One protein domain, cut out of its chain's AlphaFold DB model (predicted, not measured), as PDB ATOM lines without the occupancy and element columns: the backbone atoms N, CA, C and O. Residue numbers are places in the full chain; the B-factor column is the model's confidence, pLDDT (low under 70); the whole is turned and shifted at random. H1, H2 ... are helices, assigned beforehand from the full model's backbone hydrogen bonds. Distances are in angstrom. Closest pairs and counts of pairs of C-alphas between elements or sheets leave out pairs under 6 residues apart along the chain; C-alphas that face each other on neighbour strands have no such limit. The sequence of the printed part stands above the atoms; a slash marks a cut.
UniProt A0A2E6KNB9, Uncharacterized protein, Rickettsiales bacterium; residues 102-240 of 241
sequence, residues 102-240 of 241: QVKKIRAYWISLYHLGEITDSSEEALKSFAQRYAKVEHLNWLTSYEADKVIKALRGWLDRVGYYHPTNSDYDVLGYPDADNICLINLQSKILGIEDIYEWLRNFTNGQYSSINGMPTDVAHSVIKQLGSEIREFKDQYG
ATOM      1  N   GLN A 102     265.471 220.752 201.706       83.81
ATOM      2  CA  GLN A 102     264.783 222.021 201.477       83.81
ATOM      3  C   GLN A 102     263.248 221.906 201.506       83.81
ATOM      4  O   GLN A 102     262.603 222.717 202.156       83.81
ATOM      5  N   VAL A 103     262.641 220.900 200.866       85.38
ATOM      6  CA  VAL A 103     261.173 220.735 200.859       85.38
ATOM      7  C   VAL A 103     260.665 220.368 202.254       85.38
ATOM      8  O   VAL A 103     259.643 220.889 202.693       85.38
ATOM      9  N   LYS A 104     261.403 219.525 202.993       86.06
ATOM     10  CA  LYS A 104     261.090 219.227 204.402       86.06
ATOM     11  C   LYS A 104     261.141 220.494 205.257       86.06
ATOM     12  O   LYS A 104     260.230 220.729 206.038       86.06
ATOM     13  N   LYS A 105     262.153 221.338 205.044       88.25
ATOM     14  CA  LYS A 105     262.296 222.628 205.725       88.25
ATOM     15  C   LYS A 105     261.168 223.607 205.388       88.25
ATOM     16  O   LYS A 105     260.651 224.261 206.283       88.25
ATOM     17  N   ILE A 106     260.751 223.673 204.121       91.75
ATOM     18  CA  ILE A 106     259.599 224.479 203.684       91.75
ATOM     19  C   ILE A 106     258.332 224.043 204.431       91.75
ATOM     20  O   ILE A 106     257.635 224.888 204.984       91.75
ATOM     21  N   ARG A 107     258.061 222.732 204.489       91.88
ATOM     22  CA  ARG A 107     256.915 222.184 205.233       91.88
ATOM     23  C   ARG A 107     256.993 222.496 206.722       91.88
ATOM     24  O   ARG A 107     256.000 222.926 207.291       91.88
ATOM     25  N   ALA A 108     258.167 222.320 207.329       91.12
ATOM     26  CA  ALA A 108     258.377 222.624 208.740       91.12
ATOM     27  C   ALA A 108     258.037 224.089 209.047       91.12
ATOM     28  O   ALA A 108     257.222 224.344 209.921       91.12
ATOM     29  N   TYR A 109     258.553 225.042 208.264       94.75
ATOM     30  CA  TYR A 109     258.244 226.464 208.455       94.75
ATOM     31  C   TYR A 109     256.770 226.805 208.227       94.75
ATOM     32  O   TYR A 109     256.223 227.633 208.953       94.75
ATOM     33  N   TRP A 110     256.115 226.164 207.259       95.56
ATOM     34  CA  TRP A 110     254.675 226.328 207.055       95.56
ATOM     35  C   TRP A 110     253.875 225.876 208.280       95.56
ATOM     36  O   TRP A 110     253.019 226.603 208.777       95.56
ATOM     37  N   ILE A 111     254.209 224.703 208.818       94.19
ATOM     38  CA  ILE A 111     253.579 224.155 210.020       94.19
ATOM     39  C   ILE A 111     253.872 225.039 211.244       94.19
ATOM     40  O   ILE A 111     252.958 225.313 212.020       94.19
ATOM     41  N   SER A 112     255.095 225.558 211.398       95.25
ATOM     42  CA  SER A 112     255.428 226.510 212.467       95.25
ATOM     43  C   SER A 112     254.557 227.767 212.399       95.25
ATOM     44  O   SER A 112     254.001 228.163 213.416       95.25
ATOM     45  N   LEU A 113     254.364 228.359 211.213       95.88
ATOM     46  CA  LEU A 113     253.480 229.522 211.036       95.88
ATOM     47  C   LEU A 113     252.031 229.215 211.440       95.88
ATOM     48  O   LEU A 113     251.382 230.037 212.082       95.88
ATOM     49  N   TYR A 114     251.532 228.018 211.125       96.06
ATOM     50  CA  TYR A 114     250.197 227.586 211.545       96.06
ATOM     51  C   TYR A 114     250.071 227.455 213.070       96.06
ATOM     52  O   TYR A 114     249.076 227.871 213.666       96.06
ATOM     53  N   HIS A 115     251.098 226.909 213.723       95.56
ATOM     54  CA  HIS A 115     251.148 226.796 215.181       95.56
ATOM     55  C   HIS A 115     251.341 228.136 215.898       95.56
ATOM     56  O   HIS A 115     251.018 228.238 217.078       95.56
ATOM     57  N   LEU A 116     251.816 229.161 215.190       94.44
ATOM     58  CA  LEU A 116     251.874 230.547 215.657       94.44
ATOM     59  C   LEU A 116     250.599 231.341 215.319       94.44
ATOM     60  O   LEU A 116     250.512 232.530 215.625       94.44
ATOM     61  N   GLY A 117     249.614 230.710 214.670       93.44
ATOM     62  CA  GLY A 117     248.367 231.351 214.255       93.44
ATOM     63  C   GLY A 117     248.556 232.454 213.211       93.44
ATOM     64  O   GLY A 117     247.799 233.412 213.191       93.44
ATOM     65  N   GLU A 118     249.599 232.375 212.385       93.88
ATOM     66  CA  GLU A 118     249.835 233.315 211.273       93.88
ATOM     67  C   GLU A 118     249.101 232.906 209.994       93.88
ATOM     68  O   GLU A 118     248.891 233.706 209.084       93.88
ATOM     69  N   ILE A 119     248.742 231.628 209.909       93.75
ATOM     70  CA  ILE A 119     247.969 231.053 208.815       93.75
ATOM     71  C   ILE A 119     246.874 230.163 209.388       93.75
ATOM     72  O   ILE A 119     247.049 229.535 210.433       93.75
ATOM     73  N   THR A 120     245.761 230.076 208.668       89.19
ATOM     74  CA  THR A 120     244.591 229.287 209.070       89.19
ATOM     75  C   THR A 120     244.596 227.872 208.493       89.19
ATOM     76  O   THR A 120     243.954 226.987 209.048       89.19
ATOM     77  N   ASP A 121     245.331 227.634 207.401       90.25
ATOM     78  CA  ASP A 121     245.369 226.348 206.700       90.25
ATOM     79  C   ASP A 121     246.808 225.823 206.563       90.25
ATOM     80  O   ASP A 121     247.639 226.384 205.843       90.25
ATOM     81  N   SER A 122     247.096 224.719 207.257       91.12
ATOM     82  CA  SER A 122     248.388 224.018 207.223       91.12
ATOM     83  C   SER A 122     248.493 222.954 206.123       91.12
ATOM     84  O   SER A 122     249.526 222.288 206.030       91.12
ATOM     85  N   SER A 123     247.465 222.786 205.285       88.81
ATOM     86  CA  SER A 123     247.427 221.769 204.232       88.81
ATOM     87  C   SER A 123     248.559 221.916 203.208       88.81
ATOM     88  O   SER A 123     249.074 223.008 202.934       88.81
ATOM     89  N   GLU A 124     248.937 220.792 202.588       85.75
ATOM     90  CA  GLU A 124     249.916 220.792 201.493       85.75
ATOM     91  C   GLU A 124     249.394 221.586 200.284       85.75
ATOM     92  O   GLU A 124     250.177 222.174 199.539       85.75
ATOM     93  N   GLU A 125     248.077 221.635 200.088       86.94
ATOM     94  CA  GLU A 125     247.397 222.395 199.044       86.94
ATOM     95  C   GLU A 125     247.549 223.911 199.243       86.94
ATOM     96  O   GLU A 125     247.860 224.634 198.283       86.94
ATOM     97  N   ALA A 126     247.397 224.399 200.477       89.94
ATOM     98  CA  ALA A 126     247.630 225.800 200.814       89.94
ATOM     99  C   ALA A 126     249.108 226.177 200.640       89.94
ATOM    100  O   ALA A 126     249.424 227.180 199.987       89.94
ATOM    101  N   LEU A 127     250.024 225.327 201.115       90.94
ATOM    102  CA  LEU A 127     251.465 225.518 200.933       90.94
ATOM    103  C   LEU A 127     251.861 225.536 199.450       90.94
ATOM    104  O   LEU A 127     252.658 226.367 199.007       90.94
ATOM    105  N   LYS A 128     251.285 224.637 198.649       88.00
ATOM    106  CA  LYS A 128     251.473 224.596 197.196       88.00
ATOM    107  C   LYS A 128     251.031 225.907 196.548       88.00
ATOM    108  O   LYS A 128     251.779 226.469 195.749       88.00
ATOM    109  N   SER A 129     249.850 226.405 196.912       88.38
ATOM    110  CA  SER A 129     249.306 227.669 196.400       88.38
ATOM    111  C   SER A 129     250.187 228.860 196.793       88.38
ATOM    112  O   SER A 129     250.442 229.749 195.980       88.38
ATOM    113  N   PHE A 130     250.733 228.852 198.013       89.50
ATOM    114  CA  PHE A 130     251.722 229.834 198.453       89.50
ATOM    115  C   PHE A 130     252.995 229.782 197.594       89.50
ATOM    116  O   PHE A 130     253.414 230.807 197.055       89.50
ATOM    117  N   ALA A 131     253.587 228.599 197.409       86.81
ATOM    118  CA  ALA A 131     254.819 228.430 196.637       86.81
ATOM    119  C   ALA A 131     254.646 228.772 195.147       86.81
ATOM    120  O   ALA A 131     255.555 229.333 194.531       86.81
ATOM    121  N   GLN A 132     253.469 228.505 194.572       85.56
ATOM    122  CA  GLN A 132     253.124 228.865 193.194       85.56
ATOM    123  C   GLN A 132     253.262 230.362 192.917       85.56
ATOM    124  O   GLN A 132     253.756 230.734 191.851       85.56
ATOM    125  N   ARG A 133     252.915 231.224 193.882       83.56
ATOM    126  CA  ARG A 133     253.050 232.683 193.736       83.56
ATOM    127  C   ARG A 133     254.501 233.136 193.547       83.56
ATOM    128  O   ARG A 133     254.733 234.140 192.882       83.56
ATOM    129  N   TYR A 134     255.468 232.389 194.082       75.94
ATOM    130  CA  TYR A 134     256.893 232.740 194.026       75.94
ATOM    131  C   TYR A 134     257.676 231.991 192.945       75.94
ATOM    132  O   TYR A 134     258.584 232.562 192.341       75.94
ATOM    133  N   ALA A 135     257.350 230.719 192.712       73.19
ATOM    134  CA  ALA A 135     258.130 229.825 191.859       73.19
ATOM    135  C   ALA A 135     257.397 229.390 190.580       73.19
ATOM    136  O   ALA A 135     258.009 228.759 189.729       73.19
ATOM    137  N   LYS A 136     256.104 229.716 190.413       75.38
ATOM    138  CA  LYS A 136     255.277 229.308 189.257       75.38
ATOM    139  C   LYS A 136     255.322 227.794 188.954       75.38
ATOM    140  O   LYS A 136     255.097 227.387 187.819       75.38
ATOM    141  N   VAL A 137     255.598 226.958 189.959       69.31
ATOM    142  CA  VAL A 137     255.675 225.495 189.814       69.31
ATOM    143  C   VAL A 137     254.366 224.817 190.190       69.31
ATOM    144  O   VAL A 137     253.739 225.147 191.193       69.31
ATOM    145  N   GLU A 138     253.971 223.794 189.438       66.00
ATOM    146  CA  GLU A 138     252.748 223.051 189.744       66.00
ATOM    147  C   GLU A 138     252.860 222.172 190.985       66.00
ATOM    148  O   GLU A 138     251.833 221.888 191.570       66.00
ATOM    149  N   HIS A 139     254.043 221.740 191.427       68.94
ATOM    150  CA  HIS A 139     254.197 220.932 192.643       68.94
ATOM    151  C   HIS A 139     255.484 221.302 193.390       68.94
ATOM    152  O   HIS A 139     256.521 221.499 192.765       68.94
ATOM    153  N   LEU A 140     255.449 221.312 194.732       71.19
ATOM    154  CA  LEU A 140     256.629 221.575 195.584       71.19
ATOM    155  C   LEU A 140     257.792 220.624 195.276       71.19
ATOM    156  O   LEU A 140     258.956 221.002 195.259       71.19
ATOM    157  N   ASN A 141     257.445 219.383 194.962       71.06
ATOM    158  CA  ASN A 141     258.359 218.318 194.577       71.06
ATOM    159  C   ASN A 141     259.061 218.565 193.221       71.06
ATOM    160  O   ASN A 141     259.890 217.758 192.798       71.06
ATOM    161  N   TRP A 142     258.682 219.622 192.503       73.19
ATOM    162  CA  TRP A 142     259.286 220.048 191.239       73.19
ATOM    163  C   TRP A 142     260.105 221.332 191.386       73.19
ATOM    164  O   TRP A 142     260.661 221.794 190.394       73.19
ATOM    165  N   LEU A 143     260.210 221.880 192.603       76.62
ATOM    166  CA  LEU A 143     261.068 223.025 192.876       76.62
ATOM    167  C   LEU A 143     262.526 222.674 192.567       76.62
ATOM    168  O   LEU A 143     263.071 221.672 193.036       76.62
ATOM    169  N   THR A 144     263.181 223.543 191.808       80.62
ATOM    170  CA  THR A 144     264.640 223.588 191.747       80.62
ATOM    171  C   THR A 144     265.202 224.116 193.069       80.62
ATOM    172  O   THR A 144     264.509 224.789 193.831       80.62
ATOM    173  N   SER A 145     266.486 223.872 193.341       78.88
ATOM    174  CA  SER A 145     267.133 224.367 194.567       78.88
ATOM    175  C   SER A 145     267.068 225.890 194.712       78.88
ATOM    176  O   SER A 145     266.891 226.394 195.815       78.88
ATOM    177  N   TYR A 146     267.154 226.624 193.598       81.19
ATOM    178  CA  TYR A 146     267.038 228.082 193.583       81.19
ATOM    179  C   TYR A 146     265.619 228.564 193.923       81.19
ATOM    180  O   TYR A 146     265.445 229.518 194.681       81.19
ATOM    181  N   GLU A 147     264.592 227.903 193.389       83.12
ATOM    182  CA  GLU A 147     263.194 228.222 193.701       83.12
ATOM    183  C   GLU A 147     262.840 227.848 195.141       83.12
ATOM    184  O   GLU A 147     262.190 228.628 195.836       83.12
ATOM    185  N   ALA A 148     263.318 226.695 195.614       86.25
ATOM    186  CA  ALA A 148     263.152 226.276 197.000       86.25
ATOM    187  C   ALA A 148     263.776 227.295 197.967       86.25
ATOM    188  O   ALA A 148     263.125 227.694 198.930       86.25
ATOM    189  N   ASP A 149     264.980 227.796 197.678       86.06
ATOM    190  CA  ASP A 149     265.628 228.832 198.489       86.06
ATOM    191  C   ASP A 149     264.833 230.144 198.533       86.06
ATOM    192  O   ASP A 149     264.780 230.791 199.580       86.06
ATOM    193  N   LYS A 150     264.179 230.544 197.433       88.50
ATOM    194  CA  LYS A 150     263.286 231.718 197.438       88.50
ATOM    195  C   LYS A 150     262.110 231.526 198.388       88.50
ATOM    196  O   LYS A 150     261.820 232.423 199.178       88.50
ATOM    197  N   VAL A 151     261.459 230.363 198.329       90.50
ATOM    198  CA  VAL A 151     260.330 230.032 199.212       90.50
ATOM    199  C   VAL A 151     260.793 229.976 200.671       90.50
ATOM    200  O   VAL A 151     260.158 230.577 201.533       90.50
ATOM    201  N   ILE A 152     261.937 229.341 200.948       91.25
ATOM    202  CA  ILE A 152     262.526 229.282 202.294       91.25
ATOM    203  C   ILE A 152     262.806 230.685 202.833       91.25
ATOM    204  O   ILE A 152     262.448 230.968 203.971       91.25
ATOM    205  N   LYS A 153     263.414 231.576 202.038       92.44
ATOM    206  CA  LYS A 153     263.693 232.961 202.457       92.44
ATOM    207  C   LYS A 153     262.414 233.741 202.759       92.44
ATOM    208  O   LYS A 153     262.387 234.480 203.738       92.44
ATOM    209  N   ALA A 154     261.363 233.554 201.960       92.75
ATOM    210  CA  ALA A 154     260.072 234.194 202.201       92.75
ATOM    211  C   ALA A 154     259.436 233.725 203.522       92.75
ATOM    212  O   ALA A 154     258.995 234.556 204.314       92.75
ATOM    213  N   LEU A 155     259.438 232.412 203.781       94.88
ATOM    214  CA  LEU A 155     258.912 231.836 205.023       94.88
ATOM    215  C   LEU A 155     259.747 232.241 206.242       94.88
ATOM    216  O   LEU A 155     259.187 232.617 207.266       94.88
ATOM    217  N   ARG A 156     261.078 232.231 206.113       93.75
ATOM    218  CA  ARG A 156     262.001 232.680 207.161       93.75
ATOM    219  C   ARG A 156     261.738 234.131 207.540       93.75
ATOM    220  O   ARG A 156     261.483 234.415 208.696       93.75
ATOM    221  N   GLY A 157     261.664 235.019 206.549       95.19
ATOM    222  CA  GLY A 157     261.363 236.426 206.797       95.19
ATOM    223  C   GLY A 157     259.978 236.658 207.406       95.19
ATOM    224  O   GLY A 157     259.771 237.685 208.042       95.19
ATOM    225  N   TRP A 158     259.012 235.750 207.216       95.12
ATOM    226  CA  TRP A 158     257.738 235.808 207.937       95.12
ATOM    227  C   TRP A 158     257.912 235.409 209.397       95.12
ATOM    228  O   TRP A 158     257.551 236.187 210.270       95.12
ATOM    229  N   LEU A 159     258.545 234.269 209.654       95.12
ATOM    230  CA  LEU A 159     258.872 233.811 211.004       95.12
ATOM    231  C   LEU A 159     259.686 234.857 211.793       95.12
ATOM    232  O   LEU A 159     259.355 235.133 212.944       95.12
ATOM    233  N   ASP A 160     260.651 235.523 211.153       94.81
ATOM    234  CA  ASP A 160     261.427 236.623 211.740       94.81
ATOM    235  C   ASP A 160     260.524 237.782 212.215       94.81
ATOM    236  O   ASP A 160     260.726 238.316 213.304       94.81
ATOM    237  N   ARG A 161     259.487 238.156 211.444       93.75
ATOM    238  CA  ARG A 161     258.540 239.230 211.827       93.75
ATOM    239  C   ARG A 161     257.700 238.877 213.052       93.75
ATOM    240  O   ARG A 161     257.301 239.777 213.782       93.75
ATOM    241  N   VAL A 162     257.446 237.590 213.267       92.88
ATOM    242  CA  VAL A 162     256.706 237.068 214.429       92.88
ATOM    243  C   VAL A 162     257.635 236.905 215.641       92.88
ATOM    244  O   VAL A 162     257.181 236.686 216.760       92.88
ATOM    245  N   GLY A 163     258.952 237.045 215.445       93.06
ATOM    246  CA  GLY A 163     259.959 236.898 216.493       93.06
ATOM    247  C   GLY A 163     260.428 235.459 216.707       93.06
ATOM    248  O   GLY A 163     260.940 235.143 217.780       93.06
ATOM    249  N   TYR A 164     260.258 234.580 215.715       93.75
ATOM    250  CA  TYR A 164     260.765 233.210 215.776       93.75
ATOM    251  C   TYR A 164     262.289 233.183 215.729       93.75
ATOM    252  O   TYR A 164     262.917 233.700 214.805       93.75
ATOM    253  N   TYR A 165     262.889 232.526 216.718       92.25
ATOM    254  CA  TYR A 165     264.315 232.251 216.707       92.25
ATOM    255  C   TYR A 165     264.598 231.045 215.813       92.25
ATOM    256  O   TYR A 165     264.111 229.946 216.058       92.25
ATOM    257  N   HIS A 166     265.401 231.247 214.771       89.75
ATOM    258  CA  HIS A 166     265.832 230.166 213.896       89.75
ATOM    259  C   HIS A 166     267.055 229.449 214.482       89.75
ATOM    260  O   HIS A 166     268.124 230.068 214.486       89.75
ATOM    261  N   PRO A 167     266.954 228.159 214.861       89.06
ATOM    262  CA  PRO A 167     268.096 227.449 215.419       89.06
ATOM    263  C   PRO A 167     269.264 227.400 214.428       89.06
ATOM    264  O   PRO A 167     269.090 227.168 213.220       89.06
ATOM    265  N   THR A 168     270.456 227.663 214.947       89.19
ATOM    266  CA  THR A 168     271.740 227.602 214.249       89.19
ATOM    267  C   THR A 168     272.335 226.199 214.335       89.19
ATOM    268  O   THR A 168     271.873 225.362 215.104       89.19
ATOM    269  N   ASN A 169     273.404 225.931 213.576       85.19
ATOM    270  CA  ASN A 169     274.117 224.650 213.676       85.19
ATOM    271  C   ASN A 169     274.587 224.364 215.112       85.19
ATOM    272  O   ASN A 169     274.455 223.236 215.563       85.19
ATOM    273  N   SER A 170     275.027 225.393 215.846       85.31
ATOM    274  CA  SER A 170     275.438 225.241 217.245       85.31
ATOM    275  C   SER A 170     274.282 224.805 218.146       85.31
ATOM    276  O   SER A 170     274.497 224.039 219.077       85.31
ATOM    277  N   ASP A 171     273.063 225.277 217.883       85.12
ATOM    278  CA  ASP A 171     271.891 224.877 218.664       85.12
ATOM    279  C   ASP A 171     271.525 223.419 218.382       85.12
ATOM    280  O   ASP A 171     271.221 222.671 219.308       85.12
ATOM    281  N   TYR A 172     271.617 222.980 217.121       85.25
ATOM    282  CA  TYR A 172     271.418 221.572 216.763       85.25
ATOM    283  C   TYR A 172     272.510 220.656 217.321       85.25
ATOM    284  O   TYR A 172     272.211 219.511 217.645       85.25
ATOM    285  N   ASP A 173     273.747 221.135 217.460       82.88
ATOM    286  CA  ASP A 173     274.838 220.356 218.059       82.88
ATOM    287  C   ASP A 173     274.605 220.113 219.561       82.88
ATOM    288  O   ASP A 173     274.979 219.065 220.085       82.88
ATOM    289  N   VAL A 174     273.967 221.065 220.253       83.38
ATOM    290  CA  VAL A 174     273.678 220.982 221.695       83.38
ATOM    291  C   VAL A 174     272.365 220.252 221.978       83.38
ATOM    292  O   VAL A 174     272.307 219.419 222.879       83.38
ATOM    293  N   LEU A 175     271.303 220.579 221.238       80.94
ATOM    294  CA  LEU A 175     269.939 220.113 221.509       80.94
ATOM    295  C   LEU A 175     269.532 218.918 220.642       80.94
ATOM    296  O   LEU A 175     268.633 218.174 221.014       80.94
ATOM    297  N   GLY A 176     270.185 218.720 219.496       78.69
ATOM    298  CA  GLY A 176     269.786 217.734 218.498       78.69
ATOM    299  C   GLY A 176     268.637 218.201 217.596       78.69
ATOM    300  O   GLY A 176     267.930 219.177 217.856       78.69
ATOM    301  N   TYR A 177     268.449 217.476 216.491       71.44
ATOM    302  CA  TYR A 177     267.284 217.613 215.611       71.44
ATOM    303  C   TYR A 177     266.274 216.491 215.906       71.44
ATOM    304  O   TYR A 177     266.698 215.331 215.949       71.44
ATOM    305  N   PRO A 178     264.957 216.769 216.020       74.31
ATOM    306  CA  PRO A 178     264.258 218.044 215.773       74.31
ATOM    307  C   PRO A 178     264.064 218.934 217.018       74.31
ATOM    308  O   PRO A 178     263.333 219.922 216.959       74.31
ATOM    309  N   ASP A 179     264.680 218.589 218.147       82.44
ATOM    310  CA  ASP A 179     264.366 219.192 219.445       82.44
ATOM    311  C   ASP A 179     264.654 220.697 219.498       82.44
ATOM    312  O   ASP A 179     263.858 221.442 220.068       82.44
ATOM    313  N   ALA A 180     265.707 221.174 218.825       85.62
ATOM    314  CA  ALA A 180     265.999 222.606 218.739       85.62
ATOM    315  C   ALA A 180     264.832 223.424 218.143       85.62
ATOM    316  O   ALA A 180     264.457 224.458 218.699       85.62
ATOM    317  N   ASP A 181     264.224 222.960 217.043       89.56
ATOM    318  CA  ASP A 181     263.071 223.629 216.420       89.56
ATOM    319  C   ASP A 181     261.844 223.589 217.342       89.56
ATOM    320  O   ASP A 181     261.161 224.601 217.519       89.56
ATOM    321  N   ASN A 182     261.590 222.436 217.968       91.00
ATOM    322  CA  ASN A 182     260.463 222.257 218.881       91.00
ATOM    323  C   ASN A 182     260.562 223.191 220.093       91.00
ATOM    324  O   ASN A 182     259.597 223.880 220.418       91.00
ATOM    325  N   ILE A 183     261.734 223.260 220.729       90.38
ATOM    326  CA  ILE A 183     261.991 224.126 221.885       90.38
ATOM    327  C   ILE A 183     261.777 225.597 221.511       90.38
ATOM    328  O   ILE A 183     261.107 226.331 222.238       90.38
ATOM    329  N   CYS A 184     262.304 226.036 220.364       92.00
ATOM    330  CA  CYS A 184     262.156 227.422 219.916       92.00
ATOM    331  C   CYS A 184     260.694 227.788 219.653       92.00
ATOM    332  O   CYS A 184     260.256 228.881 220.021       92.00
ATOM    333  N   LEU A 185     259.932 226.867 219.059       93.50
ATOM    334  CA  LEU A 185     258.514 227.067 218.809       93.50
ATOM    335  C   LEU A 185     257.719 227.142 220.118       93.50
ATOM    336  O   LEU A 185     256.977 228.102 220.298       93.50
ATOM    337  N   ILE A 186     257.930 226.208 221.051       94.12
ATOM    338  CA  ILE A 186     257.260 226.202 222.365       94.12
ATOM    339  C   ILE A 186     257.560 227.492 223.132       94.12
ATOM    340  O   ILE A 186     256.644 228.127 223.651       94.12
ATOM    341  N   ASN A 187     258.823 227.926 223.159       93.31
ATOM    342  CA  ASN A 187     259.217 229.156 223.844       93.31
ATOM    343  C   ASN A 187     258.532 230.391 223.248       93.31
ATOM    344  O   ASN A 187     258.055 231.253 223.988       93.31
ATOM    345  N   LEU A 188     258.449 230.484 221.916       94.62
ATOM    346  CA  LEU A 188     257.736 231.588 221.278       94.62
ATOM    347  C   LEU A 188     256.230 231.517 221.551       94.62
ATOM    348  O   LEU A 188     255.627 232.540 221.863       94.62
ATOM    349  N   GLN A 189     255.625 230.332 221.475       95.31
ATOM    350  CA  GLN A 189     254.203 230.147 221.762       95.31
ATOM    351  C   GLN A 189     253.861 230.551 223.202       95.31
ATOM    352  O   GLN A 189     252.928 231.321 223.420       95.31
ATOM    353  N   SER A 190     254.673 230.112 224.168       94.19
ATOM    354  CA  SER A 190     254.577 230.506 225.577       94.19
ATOM    355  C   SER A 190     254.626 232.022 225.742       94.19
ATOM    356  O   SER A 190     253.822 232.599 226.469       94.19
ATOM    357  N   LYS A 191     255.547 232.681 225.028       93.69
ATOM    358  CA  LYS A 191     255.686 234.138 225.051       93.69
ATOM    359  C   LYS A 191     254.469 234.849 224.455       93.69
ATOM    360  O   LYS A 191     254.050 235.861 225.003       93.69
ATOM    361  N   ILE A 192     253.911 234.343 223.352       91.81
ATOM    362  CA  ILE A 192     252.713 234.911 222.706       91.81
ATOM    363  C   ILE A 192     251.497 234.808 223.633       91.81
ATOM    364  O   ILE A 192     250.732 235.762 223.732       91.81
ATOM    365  N   LEU A 193     251.342 233.681 224.331       91.81
ATOM    366  CA  LEU A 193     250.248 233.454 225.281       91.81
ATOM    367  C   LEU A 193     250.444 234.163 226.631       91.81
ATOM    368  O   LEU A 193     249.533 234.159 227.453       91.81
ATOM    369  N   GLY A 194     251.614 234.760 226.879       91.69
ATOM    370  CA  GLY A 194     251.922 235.400 228.159       91.69
ATOM    371  C   GLY A 194     252.065 234.414 229.323       91.69
ATOM    372  O   GLY A 194     251.808 234.783 230.464       91.69
ATOM    373  N   ILE A 195     252.457 233.165 229.052       91.62
ATOM    374  CA  ILE A 195     252.701 232.159 230.094       91.62
ATOM    375  C   ILE A 195     253.993 232.527 230.837       91.62
ATOM    376  O   ILE A 195     255.072 232.526 230.239       91.62
ATOM    377  N   GLU A 196     253.879 232.834 232.132       88.62
ATOM    378  CA  GLU A 196     255.012 233.232 232.985       88.62
ATOM    379  C   GLU A 196     255.935 232.053 233.333       88.62
ATOM    380  O   GLU A 196     257.157 232.196 233.272       88.62
ATOM    381  N   ASP A 197     255.364 230.881 233.640       90.94
ATOM    382  CA  ASP A 197     256.108 229.650 233.935       90.94
ATOM    383  C   ASP A 197     255.673 228.497 233.017       90.94
ATOM    384  O   ASP A 197     254.705 227.770 233.259       90.94
ATOM    385  N   ILE A 198     256.433 228.312 231.935       89.31
ATOM    386  CA  ILE A 198     256.202 227.232 230.970       89.31
ATOM    387  C   ILE A 198     256.470 225.839 231.558       89.31
ATOM    388  O   ILE A 198     255.903 224.855 231.085       89.31
ATOM    389  N   TYR A 199     257.309 225.720 232.590       90.50
ATOM    390  CA  TYR A 199     257.625 224.434 233.208       90.50
ATOM    391  C   TYR A 199     256.499 223.973 234.129       90.50
ATOM    392  O   TYR A 199     256.187 222.780 234.165       90.50
ATOM    393  N   GLU A 200     255.870 224.902 234.848       90.19
ATOM    394  CA  GLU A 200     254.653 224.622 235.607       90.19
ATOM    395  C   GLU A 200     253.491 224.282 234.670       90.19
ATOM    396  O   GLU A 200     252.831 223.255 234.860       90.19
ATOM    397  N   TRP A 201     253.301 225.064 233.600       93.00
ATOM    398  CA  TRP A 201     252.305 224.759 232.570       93.00
ATOM    399  C   TRP A 201     252.509 223.351 231.993       93.00
ATOM    400  O   TRP A 201     251.575 222.549 231.941       93.00
ATOM    401  N   LEU A 202     253.751 223.002 231.640       91.81
ATOM    402  CA  LEU A 202     254.093 221.690 231.092       91.81
ATOM    403  C   LEU A 202     253.832 220.559 232.091       91.81
ATOM    404  O   LEU A 202     253.328 219.497 231.715       91.81
ATOM    405  N   ARG A 203     254.159 220.778 233.367       90.19
ATOM    406  CA  ARG A 203     253.903 219.808 234.433       90.19
ATOM    407  C   ARG A 203     252.410 219.528 234.558       90.19
ATOM    408  O   ARG A 203     252.027 218.367 234.659       90.19
ATOM    409  N   ASN A 204     251.580 220.563 234.500       90.94
ATOM    410  CA  ASN A 204     250.129 220.419 234.558       90.94
ATOM    411  C   ASN A 204     249.589 219.700 233.314       90.94
ATOM    412  O   ASN A 204     248.824 218.749 233.443       90.94
ATOM    413  N   PHE A 205     250.053 220.078 232.120       90.75
ATOM    414  CA  PHE A 205     249.637 219.454 230.860       90.75
ATOM    415  C   PHE A 205     250.006 217.965 230.777       90.75
ATOM    416  O   PHE A 205     249.231 217.145 230.288       90.75
ATOM    417  N   THR A 206     251.188 217.596 231.274       88.94
ATOM    418  CA  THR A 206     251.704 216.219 231.214       88.94
ATOM    419  C   THR A 206     251.388 215.389 232.461       88.94
ATOM    420  O   THR A 206     251.945 214.303 232.625       88.94
ATOM    421  N   ASN A 207     250.516 215.870 233.358       88.88
ATOM    422  CA  ASN A 207     250.206 215.228 234.644       88.88
ATOM    423  C   ASN A 207     251.463 214.872 235.463       88.88
ATOM    424  O   ASN A 207     251.554 213.811 236.082       88.88
ATOM    425  N   GLY A 208     252.464 215.748 235.431       85.81
ATOM    426  CA  GLY A 208     253.723 215.606 236.152       85.81
ATOM    427  C   GLY A 208     254.764 214.708 235.486       85.81
ATOM    428  O   GLY A 208     255.841 214.549 236.054       85.81
ATOM    429  N   GLN A 209     254.490 214.139 234.306       83.69
ATOM    430  CA  GLN A 209     255.450 213.269 233.619       83.69
ATOM    431  C   GLN A 209     256.690 214.021 233.127       83.69
ATOM    432  O   GLN A 209     257.785 213.458 233.141       83.69
ATOM    433  N   TYR A 210     256.536 215.284 232.719       84.56
ATOM    434  CA  TYR A 210     257.634 216.098 232.205       84.56
ATOM    435  C   TYR A 210     257.651 217.478 232.860       84.56
ATOM    436  O   TYR A 210     256.636 218.162 232.956       84.56
ATOM    437  N   SER A 211     258.840 217.893 233.295       78.62
ATOM    438  CA  SER A 211     259.086 219.194 233.931       78.62
ATOM    439  C   SER A 211     260.161 220.016 233.216       78.62
ATOM    440  O   SER A 211     260.594 221.040 233.732       78.62
ATOM    441  N   SER A 212     260.635 219.545 232.063       83.62
ATOM    442  CA  SER A 212     261.652 220.192 231.237       83.62
ATOM    443  C   SER A 212     261.269 220.041 229.772       83.62
ATOM    444  O   SER A 212     260.790 218.986 229.357       83.62
ATOM    445  N   ILE A 213     261.513 221.095 228.994       82.25
ATOM    446  CA  ILE A 213     261.369 221.073 227.535       82.25
ATOM    447  C   ILE A 213     262.554 220.317 226.908       82.25
ATOM    448  O   ILE A 213     262.391 219.583 225.937       82.25
ATOM    449  N   ASN A 214     263.745 220.430 227.509       83.62
ATOM    450  CA  ASN A 214     264.944 219.720 227.066       83.62
ATOM    451  C   ASN A 214     264.828 218.220 227.369       83.62
ATOM    452  O   ASN A 214     264.527 217.850 228.508       83.62
ATOM    453  N   GLY A 215     265.120 217.377 226.371       78.38
ATOM    454  CA  GLY A 215     265.108 215.914 226.497       78.38
ATOM    455  C   GLY A 215     263.712 215.281 226.478       78.38
ATOM    456  O   GLY A 215     263.573 214.092 226.762       78.38
ATOM    457  N   MET A 216     262.677 216.065 226.169       85.12
ATOM    458  CA  MET A 216     261.316 215.570 226.008       85.12
ATOM    459  C   MET A 216     261.191 214.730 224.725       85.12
ATOM    460  O   MET A 216     261.696 215.144 223.682       85.12
ATOM    461  N   PRO A 217     260.468 213.594 224.749       88.31
ATOM    462  CA  PRO A 217     260.155 212.854 223.533       88.31
ATOM    463  C   PRO A 217     259.437 213.719 222.489       88.31
ATOM    464  O   PRO A 217     258.539 214.505 222.804       88.31
ATOM    465  N   THR A 218     259.813 213.554 221.221       88.19
ATOM    466  CA  THR A 218     259.312 214.375 220.109       88.19
ATOM    467  C   THR A 218     257.782 214.338 219.963       88.19
ATOM    468  O   THR A 218     257.168 215.333 219.587       88.19
ATOM    469  N   ASP A 219     257.135 213.213 220.262       89.44
ATOM    470  CA  ASP A 219     255.675 213.056 220.235       89.44
ATOM    471  C   ASP A 219     254.965 213.882 221.319       89.44
ATOM    472  O   ASP A 219     253.924 214.496 221.053       89.44
ATOM    473  N   VAL A 220     255.559 213.963 222.511       90.00
ATOM    474  CA  VAL A 220     255.076 214.822 223.599       90.00
ATOM    475  C   VAL A 220     255.272 216.290 223.220       90.00
ATOM    476  O   VAL A 220     254.320 217.067 223.308       90.00
ATOM    477  N   ALA A 221     256.441 216.660 222.686       91.31
ATOM    478  CA  ALA A 221     256.716 218.025 222.235       91.31
ATOM    479  C   ALA A 221     255.727 218.480 221.150       91.31
ATOM    480  O   ALA A 221     255.160 219.569 221.229       91.31
ATOM    481  N   HIS A 222     255.430 217.619 220.173       92.38
ATOM    482  CA  HIS A 222     254.408 217.899 219.164       92.38
ATOM    483  C   HIS A 222     253.005 218.065 219.765       92.38
ATOM    484  O   HIS A 222     252.214 218.852 219.248       92.38
ATOM    485  N   SER A 223     252.676 217.331 220.829       93.69
ATOM    486  CA  SER A 223     251.388 217.463 221.521       93.69
ATOM    487  C   SER A 223     251.282 218.806 222.246       93.69
ATOM    488  O   SER A 223     250.263 219.483 222.116       93.69
ATOM    489  N   VAL A 224     252.360 219.242 222.903       93.88
ATOM    490  CA  VAL A 224     252.471 220.575 223.521       93.88
ATOM    491  C   VAL A 224     252.324 221.683 222.473       93.88
ATOM    492  O   VAL A 224     251.481 222.562 222.622       93.88
ATOM    493  N   ILE A 225     253.070 221.604 221.365       95.25
ATOM    494  CA  ILE A 225     253.018 222.583 220.264       95.25
ATOM    495  C   ILE A 225     251.609 222.687 219.664       95.25
ATOM    496  O   ILE A 225     251.144 223.780 219.321       95.25
ATOM    497  N   LYS A 226     250.920 221.550 219.515       95.31
ATOM    498  CA  LYS A 226     249.533 221.507 219.032       95.31
ATOM    499  C   LYS A 226     248.581 222.195 219.998       95.31
ATOM    500  O   LYS A 226     247.758 222.976 219.526       95.31
ATOM    501  N   GLN A 227     248.713 221.921 221.295       96.00
ATOM    502  CA  GLN A 227     247.871 222.511 222.330       96.00
ATOM    503  C   GLN A 227     248.055 224.031 222.390       96.00
ATOM    504  O   GLN A 227     247.110 224.765 222.109       96.00
ATOM    505  N   LEU A 228     249.287 224.498 222.621       94.75
ATOM    506  CA  LEU A 228     249.608 225.930 222.655       94.75
ATOM    507  C   LEU A 228     249.215 226.619 221.344       94.75
ATOM    508  O   LEU A 228     248.695 227.729 221.329       94.75
ATOM    509  N   GLY A 229     249.419 225.942 220.214       94.62
ATOM    510  CA  GLY A 229     249.036 226.472 218.916       94.62
ATOM    511  C   GLY A 229     247.525 226.577 218.711       94.62
ATOM    512  O   GLY A 229     247.113 227.403 217.903       94.62
ATOM    513  N   SER A 230     246.703 225.746 219.360       94.94
ATOM    514  CA  SER A 230     245.241 225.914 219.357       94.94
ATOM    515  C   SER A 230     244.849 227.150 220.144       94.94
ATOM    516  O   SER A 230     244.170 228.015 219.601       94.94
ATOM    517  N   GLU A 231     245.389 227.283 221.355       94.00
ATOM    518  CA  GLU A 231     245.137 228.424 222.238       94.00
ATOM    519  C   GLU A 231     245.526 229.752 221.576       94.00
ATOM    520  O   GLU A 231     244.775 230.717 221.642       94.00
ATOM    521  N   ILE A 232     246.651 229.800 220.850       93.62
ATOM    522  CA  ILE A 232     247.064 231.004 220.109       93.62
ATOM    523  C   ILE A 232     246.076 231.362 219.000       93.62
ATOM    524  O   ILE A 232     245.791 232.542 218.799       93.62
ATOM    525  N   ARG A 233     245.577 230.373 218.248       93.25
ATOM    526  CA  ARG A 233     244.607 230.636 217.175       93.25
ATOM    527  C   ARG A 233     243.284 231.128 217.749       93.25
ATOM    528  O   ARG A 233     242.774 232.131 217.274       93.25
ATOM    529  N   GLU A 234     242.799 230.499 218.815       91.38
ATOM    530  CA  GLU A 234     241.598 230.939 219.535       91.38
ATOM    531  C   GLU A 234     241.764 232.356 220.103       91.38
ATOM    532  O   GLU A 234     240.877 233.196 219.955       91.38
ATOM    533  N   PHE A 235     242.930 232.655 220.682       89.31
ATOM    534  CA  PHE A 235     243.272 233.990 221.163       89.31
ATOM    535  C   PHE A 235     243.233 235.019 220.024       89.31
ATOM    536  O   PHE A 235     242.554 236.037 220.132       89.31
ATOM    537  N   LYS A 236     243.903 234.757 218.899       87.88
ATOM    538  CA  LYS A 236     243.913 235.678 217.750       87.88
ATOM    539  C   LYS A 236     242.527 235.870 217.130       87.88
ATOM    540  O   LYS A 236     242.151 237.009 216.865       87.88
ATOM    541  N   ASP A 237     241.746 234.799 216.994       86.56
ATOM    542  CA  ASP A 237     240.369 234.856 216.493       86.56
ATOM    543  C   ASP A 237     239.473 235.717 217.403       86.56
ATOM    544  O   ASP A 237     238.653 236.496 216.911       86.56
ATOM    545  N   GLN A 238     239.652 235.636 218.727       83.62
ATOM    546  CA  GLN A 238     238.891 236.430 219.697       83.62
ATOM    547  C   GLN A 238     239.236 237.929 219.654       83.62
ATOM    548  O   GLN A 238     238.351 238.763 219.855       83.62
ATOM    549  N   TYR A 239     240.501 238.285 219.412       80.19
ATOM    550  CA  TYR A 239     240.972 239.678 219.425       80.19
ATOM    551  C   TYR A 239     241.110 240.314 218.030       80.19
ATOM    552  O   TYR A 239     241.435 241.497 217.940       80.19
ATOM    553  N   GLY A 240     240.823 239.572 216.954       71.19
ATOM    554  CA  GLY A 240     240.874 240.064 215.572       71.19
ATOM    555  C   GLY A 240     242.280 240.457 215.105       71.19
ATOM    556  O   GLY A 240     242.415 241.419 214.344       71.19
TER     557      GLY A 240
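This is residues 102 to 240 of the 241 residues of an uncharacterized protein of Rickettsiales bacterium (UniProt A0A2E6KNB9). Two pairs of side-by-side helices, H1 with H3 and H5 with H7, make the body, and they meet where the end of H1 reaches H7. The last part of H2, residues 131 to 135, meets the first part of H3, residues 147 to 151, at a corner toward one end of the long axis, H6 lies near H5 and H7 and about perpendicular to both toward the other end, and the short H4 sits at a corner before H5. The printed part has 139 residues with seven named helices, H1 to H7 in order along the chain, and no named strand; the class is all helix. It is compact, with a radius of gyration of the C-alphas of 15.9 A, and its C-alphas span 48 by 39 by 23 A.

Find C-alpha 102 at (264.783, 222.021, 201.477); from there H1, residues 102 to 115, runs 19.9 A to C-alpha 115 at (251.148, 226.796, 215.181). Go on to H2, residues 124 to 135, which is 15.6 A long from first to last C-alpha. Next comes H3, residues 145 to 162, 25.8 A long. H4 is a short helix, residues 169 to 175, 10.0 A long. H5, residues 179 to 192, is 19.8 A long, and H6, residues 198 to 205, is 10.2 A long. Look last for H7, residues 218 to 239, the longest helix: it begins at C-alpha 218, (259.312, 214.375, 220.109), and runs 31.3 A to C-alpha 239, (240.972, 239.678, 219.425).

Start at H1, whose centre is the nearest to the mean of the C-alphas, 6.6 A from it. H1 and H3 touch and run the same way at a shallow tilt of 23 degrees; their closest C-alphas, those of Ile 106 and Ile 152, are 5.8 A apart. H1 and H2 are close but not clearly touching, with the C-alphas of Trp 110 and Leu 127 the closest at 7.0 A. H2 touches H3 with residues 131 to 135 alone, meeting residues 147 to 151 of H3; the closest C-alphas, those of Ala 135 and Glu 147, are 5.6 A apart. These two helices are about perpendicular, but only just, at 71 degrees. Now look at the end of H1: its residues 114 to 115 alone touch residues 225 to 233 of H7, and the C-alphas of His 115 and Gly 229, the closest, are 4.3 A apart. H1 and H7 stand at a steep tilt of 50 degrees. H5 and H7 touch and run the same way at a shallow tilt of 25 degrees, closest at the C-alphas of Ile 186 and Ile 225, 6.0 A apart. H4 and H5 only just touch, with 3 pairs of C-alphas within 8 A, and only at the corner; the closest are the C-alphas of Tyr 172 and Ala 180, 5.9 A apart. H6 touches no helix but is near H5 and H7: the C-alphas of Ser 190 and Ile 198 are the closest of H5 and H6 at 6.5 A. H3 is apart from H5 and from H7. In H1, H3, H4, H5, H6 and H7 every O i to N i+4 pair is within hydrogen-bond range; in H2 it is 6 of 8.

The two C-alphas farthest apart are those of Lys 136 and Gly 208, 48.9 A. The printed part has no cut. The link from H6 to H7, residues 206 to 217, is long, and its C-alphas lie 15 to 25 A from the mean of all C-alphas. The links from H4 to H5 and from H5 to H6 are tight. The mean pLDDT of the printed part is 88.0, and residues 137 to 139, between H2 and H3, are under 70.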